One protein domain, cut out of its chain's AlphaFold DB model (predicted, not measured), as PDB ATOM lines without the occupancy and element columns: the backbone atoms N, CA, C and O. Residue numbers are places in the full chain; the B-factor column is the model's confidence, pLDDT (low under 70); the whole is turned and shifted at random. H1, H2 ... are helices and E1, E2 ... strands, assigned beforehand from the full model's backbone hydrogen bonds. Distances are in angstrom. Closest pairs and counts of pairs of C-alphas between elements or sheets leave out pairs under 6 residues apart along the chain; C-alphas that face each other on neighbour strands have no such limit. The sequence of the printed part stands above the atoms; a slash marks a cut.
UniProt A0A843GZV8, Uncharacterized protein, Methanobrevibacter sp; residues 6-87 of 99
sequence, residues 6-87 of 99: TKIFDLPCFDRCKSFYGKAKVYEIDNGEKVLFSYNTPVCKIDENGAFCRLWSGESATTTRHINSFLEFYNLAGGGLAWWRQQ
ATOM      1  N   THR A   6      29.939 -51.350 -30.774       90.62
ATOM      2  CA  THR A   6      29.627 -52.626 -30.119       90.62
ATOM      3  C   THR A   6      29.619 -52.473 -28.603       90.62
ATOM      4  O   THR A   6      28.876 -53.168 -27.910       90.62
ATOM      5  N   LYS A   7      30.419 -51.537 -28.079       94.19
ATOM      6  CA  LYS A   7      30.520 -51.268 -26.647       94.19
ATOM      7  C   LYS A   7      30.803 -49.798 -26.378       94.19
ATOM      8  O   LYS A   7      31.630 -49.178 -27.040       94.19
ATOM      9  N   ILE A   8      30.143 -49.264 -25.353       95.12
ATOM     10  CA  ILE A   8      30.405 -47.929 -24.819       95.12
ATOM     11  C   ILE A   8      30.587 -48.062 -23.315       95.12
ATOM     12  O   ILE A   8      29.754 -48.669 -22.640       95.12
ATOM     13  N   PHE A   9      31.666 -47.503 -22.782       96.25
ATOM     14  CA  PHE A   9      31.925 -47.532 -21.347       96.25
ATOM     15  C   PHE A   9      32.664 -46.281 -20.875       96.25
ATOM     16  O   PHE A   9      33.359 -45.618 -21.647       96.25
ATOM     17  N   ASP A  10      32.504 -45.969 -19.589       97.12
ATOM     18  CA  ASP A  10      33.298 -44.937 -18.930       97.12
ATOM     19  C   ASP A  10      34.731 -45.438 -18.762       97.12
ATOM     20  O   ASP A  10      34.965 -46.499 -18.181       97.12
ATOM     21  N   LEU A  11      35.691 -44.661 -19.261       96.81
ATOM     22  CA  LEU A  11      37.104 -44.993 -19.162       96.81
ATOM     23  C   LEU A  11      37.520 -45.037 -17.678       96.81
ATOM     24  O   LEU A  11      37.340 -44.034 -16.971       96.81
ATOM     25  N   PRO A  12      38.097 -46.152 -17.190       95.56
ATOM     26  CA  PRO A  12      38.700 -46.186 -15.867       95.56
ATOM     27  C   PRO A  12      39.806 -45.141 -15.746       95.56
ATOM     28  O   PRO A  12      40.545 -44.875 -16.692       95.56
ATOM     29  N   CYS A  13      39.908 -44.529 -14.573       95.19
ATOM     30  CA  CYS A  13      40.954 -43.562 -14.294       95.19
ATOM     31  C   CYS A  13      42.116 -44.280 -13.608       95.19
ATOM     32  O   CYS A  13      41.909 -44.956 -12.603       95.19
ATOM     33  N   PHE A  14      43.318 -44.126 -14.157       92.00
ATOM     34  CA  PHE A  14      44.535 -44.791 -13.671       92.00
ATOM     35  C   PHE A  14      45.462 -43.860 -12.874       92.00
ATOM     36  O   PHE A  14      46.612 -44.176 -12.592       92.00
ATOM     37  N   ASP A  15      44.960 -42.686 -12.484       85.75
ATOM     38  CA  ASP A  15      45.638 -41.826 -11.515       85.75
ATOM     39  C   ASP A  15      45.107 -42.054 -10.083       85.75
ATOM     40  O   ASP A  15      44.720 -43.158  -9.707       85.75
ATOM     41  N   ARG A  16      45.114 -41.022  -9.232       83.88
ATOM     42  CA  ARG A  16      44.625 -41.112  -7.846       83.88
ATOM     43  C   ARG A  16      43.093 -41.174  -7.744       83.88
ATOM     44  O   ARG A  16      42.567 -41.408  -6.656       83.88
ATOM     45  N   CYS A  17      42.368 -40.902  -8.828       86.38
ATOM     46  CA  CYS A  17      40.908 -40.887  -8.873       86.38
ATOM     47  C   CYS A  17      40.338 -42.235  -9.342       86.38
ATOM     48  O   CYS A  17      40.904 -42.890 -10.203       86.38
ATOM     49  N   LYS A  18      39.157 -42.610  -8.828       84.31
ATOM     50  CA  LYS A  18      38.470 -43.863  -9.205       84.31
ATOM     51  C   LYS A  18      37.907 -43.851 -10.633       84.31
ATOM     52  O   LYS A  18      37.776 -44.902 -11.249       84.31
ATOM     53  N   SER A  19      37.507 -42.683 -11.137       91.88
ATOM     54  CA  SER A  19      36.936 -42.516 -12.479       91.88
ATOM     55  C   SER A  19      36.968 -41.049 -12.920       91.88
ATOM     56  O   SER A  19      37.264 -40.151 -12.128       91.88
ATOM     57  N   PHE A  20      36.603 -40.802 -14.181       94.25
ATOM     58  CA  PHE A  20      36.387 -39.458 -14.729       94.25
ATOM     59  C   PHE A  20      34.934 -38.969 -14.612       94.25
ATOM     60  O   PHE A  20      34.584 -37.949 -15.204       94.25
ATOM     61  N   TYR A  21      34.081 -39.671 -13.856       93.81
ATOM     62  CA  TYR A  21      32.672 -39.305 -13.642       93.81
ATOM     63  C   TYR A  21      31.905 -39.059 -14.958       93.81
ATOM     64  O   TYR A  21      31.256 -38.027 -15.126       93.81
ATOM     65  N   GLY A  22      32.049 -39.968 -15.930       93.94
ATOM     66  CA  GLY A  22      31.382 -39.891 -17.237       93.94
ATOM     67  C   GLY A  22      31.979 -38.894 -18.237       93.94
ATOM     68  O   GLY A  22      31.489 -38.788 -19.359       93.94
ATOM     69  N   LYS A  23      33.041 -38.165 -17.862       96.06
ATOM     70  CA  LYS A  23      33.711 -37.178 -18.731       96.06
ATOM     71  C   LYS A  23      34.690 -37.801 -19.724       96.06
ATOM     72  O   LYS A  23      35.201 -37.082 -20.577       96.06
ATOM     73  N   ALA A  24      34.979 -39.093 -19.615       97.25
ATOM     74  CA  ALA A  24      35.810 -39.818 -20.563       97.25
ATOM     75  C   ALA A  24      35.138 -41.145 -20.900       97.25
ATOM     76  O   ALA A  24      34.881 -41.948 -20.002       97.25
ATOM     77  N   LYS A  25      34.851 -41.359 -22.183       97.12
ATOM     78  CA  LYS A  25      34.163 -42.554 -22.674       97.12
ATOM     79  C   LYS A  25      34.931 -43.177 -23.816       97.12
ATOM     80  O   LYS A  25      35.469 -42.460 -24.659       97.12
ATOM     81  N   VAL A  26      34.936 -44.501 -23.858       96.88
ATOM     82  CA  VAL A  26      35.473 -45.254 -24.985       96.88
ATOM     83  C   VAL A  26      34.332 -45.893 -25.748       96.88
ATOM     84  O   VAL A  26      33.432 -46.487 -25.156       96.88
ATOM     85  N   TYR A  27      34.392 -45.737 -27.063       95.31
ATOM     86  CA  TYR A  27      33.508 -46.374 -28.020       95.31
ATOM     87  C   TYR A  27      34.342 -47.417 -28.752       95.31
ATOM     88  O   TYR A  27      35.265 -47.060 -29.484       95.31
ATOM     89  N   GLU A  28      34.046 -48.690 -28.522       94.44
ATOM     90  CA  GLU A  28      34.603 -49.782 -29.315       94.44
ATOM     91  C   GLU A  28      33.662 -50.045 -30.478       94.44
ATOM     92  O   GLU A  28      32.445 -50.156 -30.308       94.44
ATOM     93  N   ILE A  29      34.239 -50.080 -31.664       91.25
ATOM     94  CA  ILE A  29      33.524 -50.061 -32.924       91.25
ATOM     95  C   ILE A  29      33.614 -51.443 -33.575       91.25
ATOM     96  O   ILE A  29      34.571 -52.183 -33.346       91.25
ATOM     97  N   ASP A  30      32.604 -51.820 -34.359       88.62
ATOM     98  CA  ASP A  30      32.527 -53.131 -35.023       88.62
ATOM     99  C   ASP A  30      33.732 -53.459 -35.932       88.62
ATOM    100  O   ASP A  30      34.131 -54.619 -36.014       88.62
ATOM    101  N   ASN A  31      34.368 -52.454 -36.536       87.38
ATOM    102  CA  ASN A  31      35.594 -52.592 -37.325       87.38
ATOM    103  C   ASN A  31      36.873 -52.751 -36.478       87.38
ATOM    104  O   ASN A  31      37.963 -52.856 -37.029       87.38
ATOM    105  N   GLY A  32      36.761 -52.762 -35.149       90.62
ATOM    106  CA  GLY A  32      37.881 -52.919 -34.221       90.62
ATOM    107  C   GLY A  32      38.481 -51.609 -33.708       90.62
ATOM    108  O   GLY A  32      39.270 -51.652 -32.752       90.62
ATOM    109  N   GLU A  33      38.084 -50.455 -34.261       93.94
ATOM    110  CA  GLU A  33      38.521 -49.148 -33.764       93.94
ATOM    111  C   GLU A  33      38.067 -48.910 -32.317       93.94
ATOM    112  O   GLU A  33      37.011 -49.369 -31.872       93.94
ATOM    113  N   LYS A  34      38.867 -48.146 -31.572       95.81
ATOM    114  CA  LYS A  34      38.535 -47.678 -30.219       95.81
ATOM    115  C   LYS A  34      38.666 -46.173 -30.188       95.81
ATOM    116  O   LYS A  34      39.773 -45.663 -30.332       95.81
ATOM    117  N   VAL A  35      37.568 -45.458 -29.999       95.69
ATOM    118  CA  VAL A  35      37.552 -43.992 -30.019       95.69
ATOM    119  C   VAL A  35      37.388 -43.458 -28.604       95.69
ATOM    120  O   VAL A  35      36.433 -43.805 -27.908       95.69
ATOM    121  N   LEU A  36      38.306 -42.585 -28.188       96.38
ATOM    122  CA  LEU A  36      38.217 -41.865 -26.925       96.38
ATOM    123  C   LEU A  36      37.462 -40.550 -27.118       96.38
ATOM    124  O   LEU A  36      37.904 -39.659 -27.850       96.38
ATOM    125  N   PHE A  37      36.383 -40.392 -26.363       95.50
ATOM    126  CA  PHE A  37      35.683 -39.131 -26.190       95.50
ATOM    127  C   PHE A  37      36.081 -38.498 -24.859       95.50
ATOM    128  O   PHE A  37      35.898 -39.085 -23.794       95.50
ATOM    129  N   SER A  38      36.616 -37.281 -24.930       95.62
ATOM    130  CA  SER A  38      36.814 -36.401 -23.780       95.62
ATOM    131  C   SER A  38      35.665 -35.400 -23.764       95.62
ATOM    132  O   SER A  38      35.568 -34.548 -24.648       95.62
ATOM    133  N   TYR A  39      34.796 -35.497 -22.764       93.62
ATOM    134  CA  TYR A  39      33.441 -34.953 -22.800       93.62
ATOM    135  C   TYR A  39      32.725 -35.453 -24.063       93.62
ATOM    136  O   TYR A  39      32.621 -36.659 -24.263       93.62
ATOM    137  N   ASN A  40      32.296 -34.546 -24.940       90.44
ATOM    138  CA  ASN A  40      31.631 -34.881 -26.201       90.44
ATOM    139  C   ASN A  40      32.571 -34.757 -27.410       90.44
ATOM    140  O   ASN A  40      32.122 -34.805 -28.552       90.44
ATOM    141  N   THR A  41      33.871 -34.549 -27.185       91.94
ATOM    142  CA  THR A  41      34.850 -34.359 -28.257       91.94
ATOM    143  C   THR A  41      35.642 -35.647 -28.476       91.94
ATOM    144  O   THR A  41      36.308 -36.093 -27.538       91.94
ATOM    145  N   PRO A  42      35.626 -36.242 -29.684       93.50
ATOM    146  CA  PRO A  42      36.533 -37.335 -30.018       93.50
ATOM    147  C   PRO A  42      37.958 -36.782 -30.092       93.50
ATOM    148  O   PRO A  42      38.245 -35.893 -30.894       93.50
ATOM    149  N   VAL A  43      38.846 -37.269 -29.226       94.81
ATOM    150  CA  VAL A  43      40.204 -36.714 -29.093       94.81
ATOM    151  C   VAL A  43      41.264 -37.575 -29.763       94.81
ATOM    152  O   VAL A  43      42.144 -37.046 -30.443       94.81
ATOM    153  N   CYS A  44      41.163 -38.894 -29.640       95.12
ATOM    154  CA  CYS A  44      42.050 -39.851 -30.288       95.12
ATOM    155  C   CYS A  44      41.327 -41.175 -30.529       95.12
ATOM    156  O   CYS A  44      40.229 -41.405 -30.012       95.12
ATOM    157  N   LYS A  45      41.952 -42.039 -31.323       95.06
ATOM    158  CA  LYS A  45      41.531 -43.423 -31.492       95.06
ATOM    159  C   LYS A  45      42.721 -44.366 -31.554       95.06
ATOM    160  O   LYS A  45      43.845 -43.936 -31.806       95.06
ATOM    161  N   ILE A  46      42.435 -45.643 -31.366       95.75
ATOM    162  CA  ILE A  46      43.263 -46.753 -31.830       95.75
ATOM    163  C   ILE A  46      42.561 -47.287 -33.073       95.75
ATOM    164  O   ILE A  46      41.356 -47.549 -33.014       95.75
ATOM    165  N   ASP A  47      43.272 -47.371 -34.193       92.88
ATOM    166  CA  ASP A  47      42.707 -47.921 -35.423       92.88
ATOM    167  C   ASP A  47      42.580 -49.458 -35.367       92.88
ATOM    168  O   ASP A  47      42.996 -50.109 -34.405       92.88
ATOM    169  N   GLU A  48      41.987 -50.043 -36.403       91.81
ATOM    170  CA  GLU A  48      41.826 -51.496 -36.556       91.81
ATOM    171  C   GLU A  48      43.153 -52.281 -36.536       91.81
ATOM    172  O   GLU A  48      43.161 -53.464 -36.199       91.81
ATOM    173  N   ASN A  49      44.281 -51.618 -36.818       92.88
ATOM    174  CA  ASN A  49      45.624 -52.200 -36.797       92.88
ATOM    175  C   ASN A  49      46.342 -51.999 -35.452       92.88
ATOM    176  O   ASN A  49      47.491 -52.415 -35.296       92.88
ATOM    177  N   GLY A  50      45.694 -51.364 -34.472       93.25
ATOM    178  CA  GLY A  50      46.286 -51.075 -33.168       93.25
ATOM    179  C   GLY A  50      47.113 -49.785 -33.116       93.25
ATOM    180  O   GLY A  50      47.755 -49.526 -32.098       93.25
ATOM    181  N   ALA A  51      47.110 -48.957 -34.166       93.19
ATOM    182  CA  ALA A  51      47.896 -47.730 -34.211       93.19
ATOM    183  C   ALA A  51      47.156 -46.545 -33.571       93.19
ATOM    184  O   ALA A  51      45.967 -46.309 -33.803       93.19
ATOM    185  N   PHE A  52      47.880 -45.752 -32.777       94.75
ATOM    186  CA  PHE A  52      47.337 -44.539 -32.172       94.75
ATOM    187  C   PHE A  52      47.174 -43.422 -33.209       94.75
ATOM    188  O   PHE A  52      48.117 -43.055 -33.906       94.75
ATOM    189  N   CYS A  53      45.991 -42.814 -33.242       93.56
ATOM    190  CA  CYS A  53      45.656 -41.697 -34.115       93.56
ATOM    191  C   CYS A  53      45.124 -40.513 -33.299       93.56
ATOM    192  O   CYS A  53      44.132 -40.631 -32.573       93.56
ATOM    193  N   ARG A  54      45.730 -39.333 -33.462       92.94
ATOM    194  CA  ARG A  54      45.223 -38.076 -32.892       92.94
ATOM    195  C   ARG A  54      44.143 -37.479 -33.794       92.94
ATOM    196  O   ARG A  54      44.411 -37.177 -34.952       92.94
ATOM    197  N   LEU A  55      42.954 -37.248 -33.233       92.12
ATOM    198  CA  LEU A  55      41.774 -36.737 -33.951       92.12
ATOM    199  C   LEU A  55      41.483 -35.259 -33.653       92.12
ATOM    200  O   LEU A  55      40.847 -34.568 -34.450       92.12
ATOM    201  N   TRP A  56      41.953 -34.760 -32.508       91.44
ATOM    202  CA  TRP A  56      41.727 -33.388 -32.060       91.44
ATOM    203  C   TRP A  56      43.040 -32.620 -31.898       91.44
ATOM    204  O   TRP A  56      43.998 -33.105 -31.296       91.44
ATOM    205  N   SER A  57      43.095 -31.397 -32.430       88.25
ATOM    206  CA  SER A  57      44.283 -30.532 -32.385       88.25
ATOM    207  C   SER A  57      44.422 -29.739 -31.085       88.25
ATOM    208  O   SER A  57      45.487 -29.184 -30.827       88.25
ATOM    209  N   GLY A  58      43.379 -29.690 -30.258       88.31
ATOM    210  CA  GLY A  58      43.430 -28.978 -28.992       88.31
ATOM    211  C   GLY A  58      44.285 -29.678 -27.940       88.31
ATOM    212  O   GLY A  58      44.779 -30.800 -28.107       88.31
ATOM    213  N   GLU A  59      44.464 -28.970 -26.835       84.81
ATOM    214  CA  GLU A  59      45.284 -29.408 -25.726       84.81
ATOM    215  C   GLU A  59      44.712 -28.870 -24.416       84.81
ATOM    216  O   GLU A  59      44.430 -27.681 -24.285       84.81
ATOM    217  N   SER A  60      44.533 -29.753 -23.438       91.12
ATOM    218  CA  SER A  60      44.179 -29.364 -22.076       91.12
ATOM    219  C   SER A  60      44.745 -30.366 -21.073       91.12
ATOM    220  O   SER A  60      44.988 -31.533 -21.409       91.12
ATOM    221  N   ALA A  61      44.921 -29.934 -19.821       92.19
ATOM    222  CA  ALA A  61      45.342 -30.821 -18.737       92.19
ATOM    223  C   ALA A  61      44.352 -31.986 -18.542       92.19
ATOM    224  O   ALA A  61      44.763 -33.133 -18.371       92.19
ATOM    225  N   THR A  62      43.049 -31.710 -18.646       93.12
ATOM    226  CA  THR A  62      41.991 -32.723 -18.538       93.12
ATOM    227  C   THR A  62      42.076 -33.747 -19.666       93.12
ATOM    228  O   THR A  62      42.084 -34.947 -19.409       93.12
ATOM    229  N   THR A  63      42.217 -33.293 -20.914       94.06
ATOM    230  CA  THR A  63      42.330 -34.188 -22.074       94.06
ATOM    231  C   THR A  63      43.583 -35.053 -21.997       94.06
ATOM    232  O   THR A  63      43.519 -36.240 -22.294       94.06
ATOM    233  N   THR A  64      44.706 -34.493 -21.543       95.12
ATOM    234  CA  THR A  64      45.958 -35.251 -21.386       95.12
ATOM    235  C   THR A  64      45.801 -36.380 -20.367       95.12
ATOM    236  O   THR A  64      46.266 -37.489 -20.612       95.12
ATOM    237  N   ARG A  65      45.087 -36.144 -19.257       95.88
ATOM    238  CA  ARG A  65      44.765 -37.200 -18.281       95.88
ATOM    239  C   ARG A  65      43.893 -38.298 -18.886       95.88
ATOM    240  O   ARG A  65      44.201 -39.471 -18.702       95.88
ATOM    241  N   HIS A  66      42.855 -37.930 -19.640       96.69
ATOM    242  CA  HIS A  66      42.008 -38.907 -20.334       96.69
ATOM    243  C   HIS A  66      42.819 -39.750 -21.331       96.69
ATOM    244  O   HIS A  66      42.677 -40.968 -21.353       96.69
ATOM    245  N   ILE A  67      43.703 -39.120 -22.113       96.81
ATOM    246  CA  ILE A  67      44.582 -39.811 -23.068       96.81
ATOM    247  C   ILE A  67      45.520 -40.778 -22.342       96.81
ATOM    248  O   ILE A  67      45.643 -41.919 -22.770       96.81
ATOM    249  N   ASN A  68      46.144 -40.364 -21.238       96.88
ATOM    250  CA  ASN A  68      47.048 -41.233 -20.484       96.88
ATOM    251  C   ASN A  68      46.336 -42.490 -19.975       96.88
ATOM    252  O   ASN A  68      46.824 -43.591 -20.194       96.88
ATOM    253  N   SER A  69      45.154 -42.339 -19.369       97.38
ATOM    254  CA  SER A  69      44.363 -43.491 -18.921       97.38
ATOM    255  C   SER A  69      43.895 -44.376 -20.074       97.38
ATOM    256  O   SER A  69      43.790 -45.583 -19.905       97.38
ATOM    257  N   PHE A  70      43.638 -43.808 -21.251       97.69
ATOM    258  CA  PHE A  70      43.272 -44.581 -22.436       97.69
ATOM    259  C   PHE A  70      44.446 -45.402 -22.976       97.69
ATOM    260  O   PHE A  70      44.273 -46.577 -23.290       97.69
ATOM    261  N   LEU A  71      45.639 -44.807 -23.044       97.38
ATOM    262  CA  LEU A  71      46.860 -45.516 -23.424       97.38
ATOM    263  C   LEU A  71      47.170 -46.639 -22.435       97.38
ATOM    264  O   LEU A  71      47.425 -47.760 -22.858       97.38
ATOM    265  N   GLU A  72      47.076 -46.367 -21.134       97.12
ATOM    266  CA  GLU A  72      47.301 -47.366 -20.091       97.12
ATOM    267  C   GLU A  72      46.284 -48.512 -20.159       97.12
ATOM    268  O   GLU A  72      46.673 -49.677 -20.150       97.12
ATOM    269  N   PHE A  73      44.994 -48.198 -20.331       96.94
ATOM    270  CA  PHE A  73      43.932 -49.199 -20.460       96.94
ATOM    271  C   PHE A  73      44.176 -50.177 -21.619       96.94
ATOM    272  O   PHE A  73      43.893 -51.367 -21.494       96.94
ATOM    273  N   TYR A  74      44.715 -49.684 -22.736       96.88
ATOM    274  CA  TYR A  74      45.032 -50.493 -23.915       96.88
ATOM    275  C   TYR A  74      46.506 -50.909 -24.003       96.88
ATOM    276  O   TYR A  74      46.928 -51.421 -25.038       96.88
ATOM    277  N   ASN A  75      47.277 -50.730 -22.926       96.69
ATOM    278  CA  ASN A  75      48.689 -51.101 -22.840       96.69
ATOM    279  C   ASN A  75      49.550 -50.528 -23.991       96.69
ATOM    280  O   ASN A  75      50.400 -51.212 -24.566       96.69
ATOM    281  N   LEU A  76      49.307 -49.265 -24.346       96.38
ATOM    282  CA  LEU A  76      50.060 -48.520 -25.351       96.38
ATOM    283  C   LEU A  76      51.113 -47.626 -24.694       96.38
ATOM    284  O   LEU A  76      50.847 -46.926 -23.718       96.38
ATOM    285  N   ALA A  77      52.309 -47.599 -25.280       95.75
ATOM    286  CA  ALA A  77      53.365 -46.688 -24.859       95.75
ATOM    287  C   ALA A  77      53.054 -45.234 -25.254       95.75
ATOM    288  O   ALA A  77      52.426 -44.968 -26.280       95.75
ATOM    289  N   GLY A  78      53.565 -44.285 -24.466       94.94
ATOM    290  CA  GLY A  78      53.441 -42.854 -24.730       94.94
ATOM    291  C   GLY A  78      52.806 -42.097 -23.571       94.94
ATOM    292  O   GLY A  78      52.997 -42.443 -22.407       94.94
ATOM    293  N   GLY A  79      52.054 -41.052 -23.904       94.00
ATOM    294  CA  GLY A  79      51.355 -40.217 -22.934       94.00
ATOM    295  C   GLY A  79      52.137 -38.987 -22.476       94.00
ATOM    296  O   GLY A  79      53.327 -38.806 -22.730       94.00
ATOM    297  N   GLY A  80      51.422 -38.090 -21.805       94.19
ATOM    298  CA  GLY A  80      51.920 -36.777 -21.416       94.19
ATOM    299  C   GLY A  80      51.852 -35.743 -22.542       94.19
ATOM    300  O   GLY A  80      51.710 -36.045 -23.728       94.19
ATOM    301  N   LEU A  81      51.954 -34.476 -22.143       92.50
ATOM    302  CA  LEU A  81      51.729 -33.329 -23.024       92.50
ATOM    303  C   LEU A  81      52.740 -33.249 -24.173       92.50
ATOM    304  O   LEU A  81      52.377 -33.002 -25.318       92.50
ATOM    305  N   ALA A  82      54.019 -33.476 -23.865       93.81
ATOM    306  CA  ALA A  82      55.095 -33.403 -24.849       93.81
ATOM    307  C   ALA A  82      54.961 -34.492 -25.922       93.81
ATOM    308  O   ALA A  82      55.147 -34.205 -27.102       93.81
ATOM    309  N   TRP A  83      54.598 -35.715 -25.523       95.31
ATOM    310  CA  TRP A  83      54.324 -36.810 -26.450       95.31
ATOM    311  C   TRP A  83      53.086 -36.519 -27.303       95.31
ATOM    312  O   TRP A  83      53.130 -36.692 -28.519       95.31
ATOM    313  N   TRP A  84      52.008 -36.008 -26.694       93.62
ATOM    314  CA  TRP A  84      50.777 -35.639 -27.401       93.62
ATOM    315  C   TRP A  84      51.026 -34.620 -28.516       93.62
ATOM    316  O   TRP A  84      50.541 -34.786 -29.636       93.62
ATOM    317  N   ARG A  85      51.828 -33.586 -28.232       91.75
ATOM    318  CA  ARG A  85      52.183 -32.533 -29.197       91.75
ATOM    319  C   ARG A  85      52.939 -33.052 -30.417       91.75
ATOM    320  O   ARG A  85      52.830 -32.444 -31.476       91.75
ATOM    321  N   GLN A  86      53.674 -34.153 -30.277       92.94
ATOM    322  CA  GLN A  86      54.417 -34.778 -31.376       92.94
ATOM    323  C   GLN A  86      53.515 -35.609 -32.298       92.94
ATOM    324  O   GLN A  86      53.911 -35.903 -33.422       92.94
ATOM    325  N   GLN A  87      52.306 -35.974 -31.853       91.50
ATOM    326  CA  GLN A  87      51.399 -36.773 -32.671       91.50
ATOM    327  C   GLN A  87      50.780 -35.906 -33.777       91.50
ATOM    328  O   GLN A  87      50.208 -34.846 -33.469       91.50
TER     329      GLN A  87
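This is residues 6 to 87 of the 99 residues of an uncharacterized protein of Methanobrevibacter sp (UniProt A0A843GZV8). A strongly twisted sheet of five antiparallel strands has one long helix, H1, packed over one face and running along the strands, while the other face bears no named helix. A short second helix, H2, sits away from the sheet near H1, and residues 11 to 23 form a long loop between E1 and E2. The 82 printed residues hold E1 E2 E3 E4 E5 H1 H2 in chain order, with sheet order E1 - E2 - E3 - E4 - E5; the class is mixed, helices and strands. The whole is compact, with a radius of gyration of the C-alphas of 11.6 A and spans of 30 by 28 by 23 A.

E1, residues 6 to 10, begins at C-alpha 6 (29.627, -52.626, -30.119) and is 14.1 A long. E2, residues 24 to 29, measures 16.2 A; E3, residues 34 to 38, 13.1 A; E4, residues 41 to 46, 15.4 A. E5 is residues 52 to 54. H1, residues 61 to 73, is 18.5 A long; H2, residues 81 to 86, ends at C-alpha 86 (54.417, -34.778, -31.376).

The strands form a meander, each the antiparallel neighbour and hairpin partner of the one before. Within hydrogen-bond range are N 26 and O 9, 2.9 A; N 37 and O 25, 2.8 A; N 36 and O 44, 2.9 A; N 53 and O 45, 2.8 A. H1 makes two layers with the sheet, a helix on one face, at a height of 9.2 A over E3 and E4; its closest C-alphas to E3 are Thr 63 and Ser 38, 6.2 A. H1 and H2 are close but not clearly touching, C-alphas 64 and 81 being closest at 6.3 A, and about perpendicular at 78 degrees. Every O i to N i+4 pair of H1 is within range; in H2, 1 of 2.

The C-alphas farthest apart, of Arg 16 and Asn 31, are 32.9 A apart. The printed part has no cut; the link from E1 to E2 is long. No printed residue is under 70 in pLDDT.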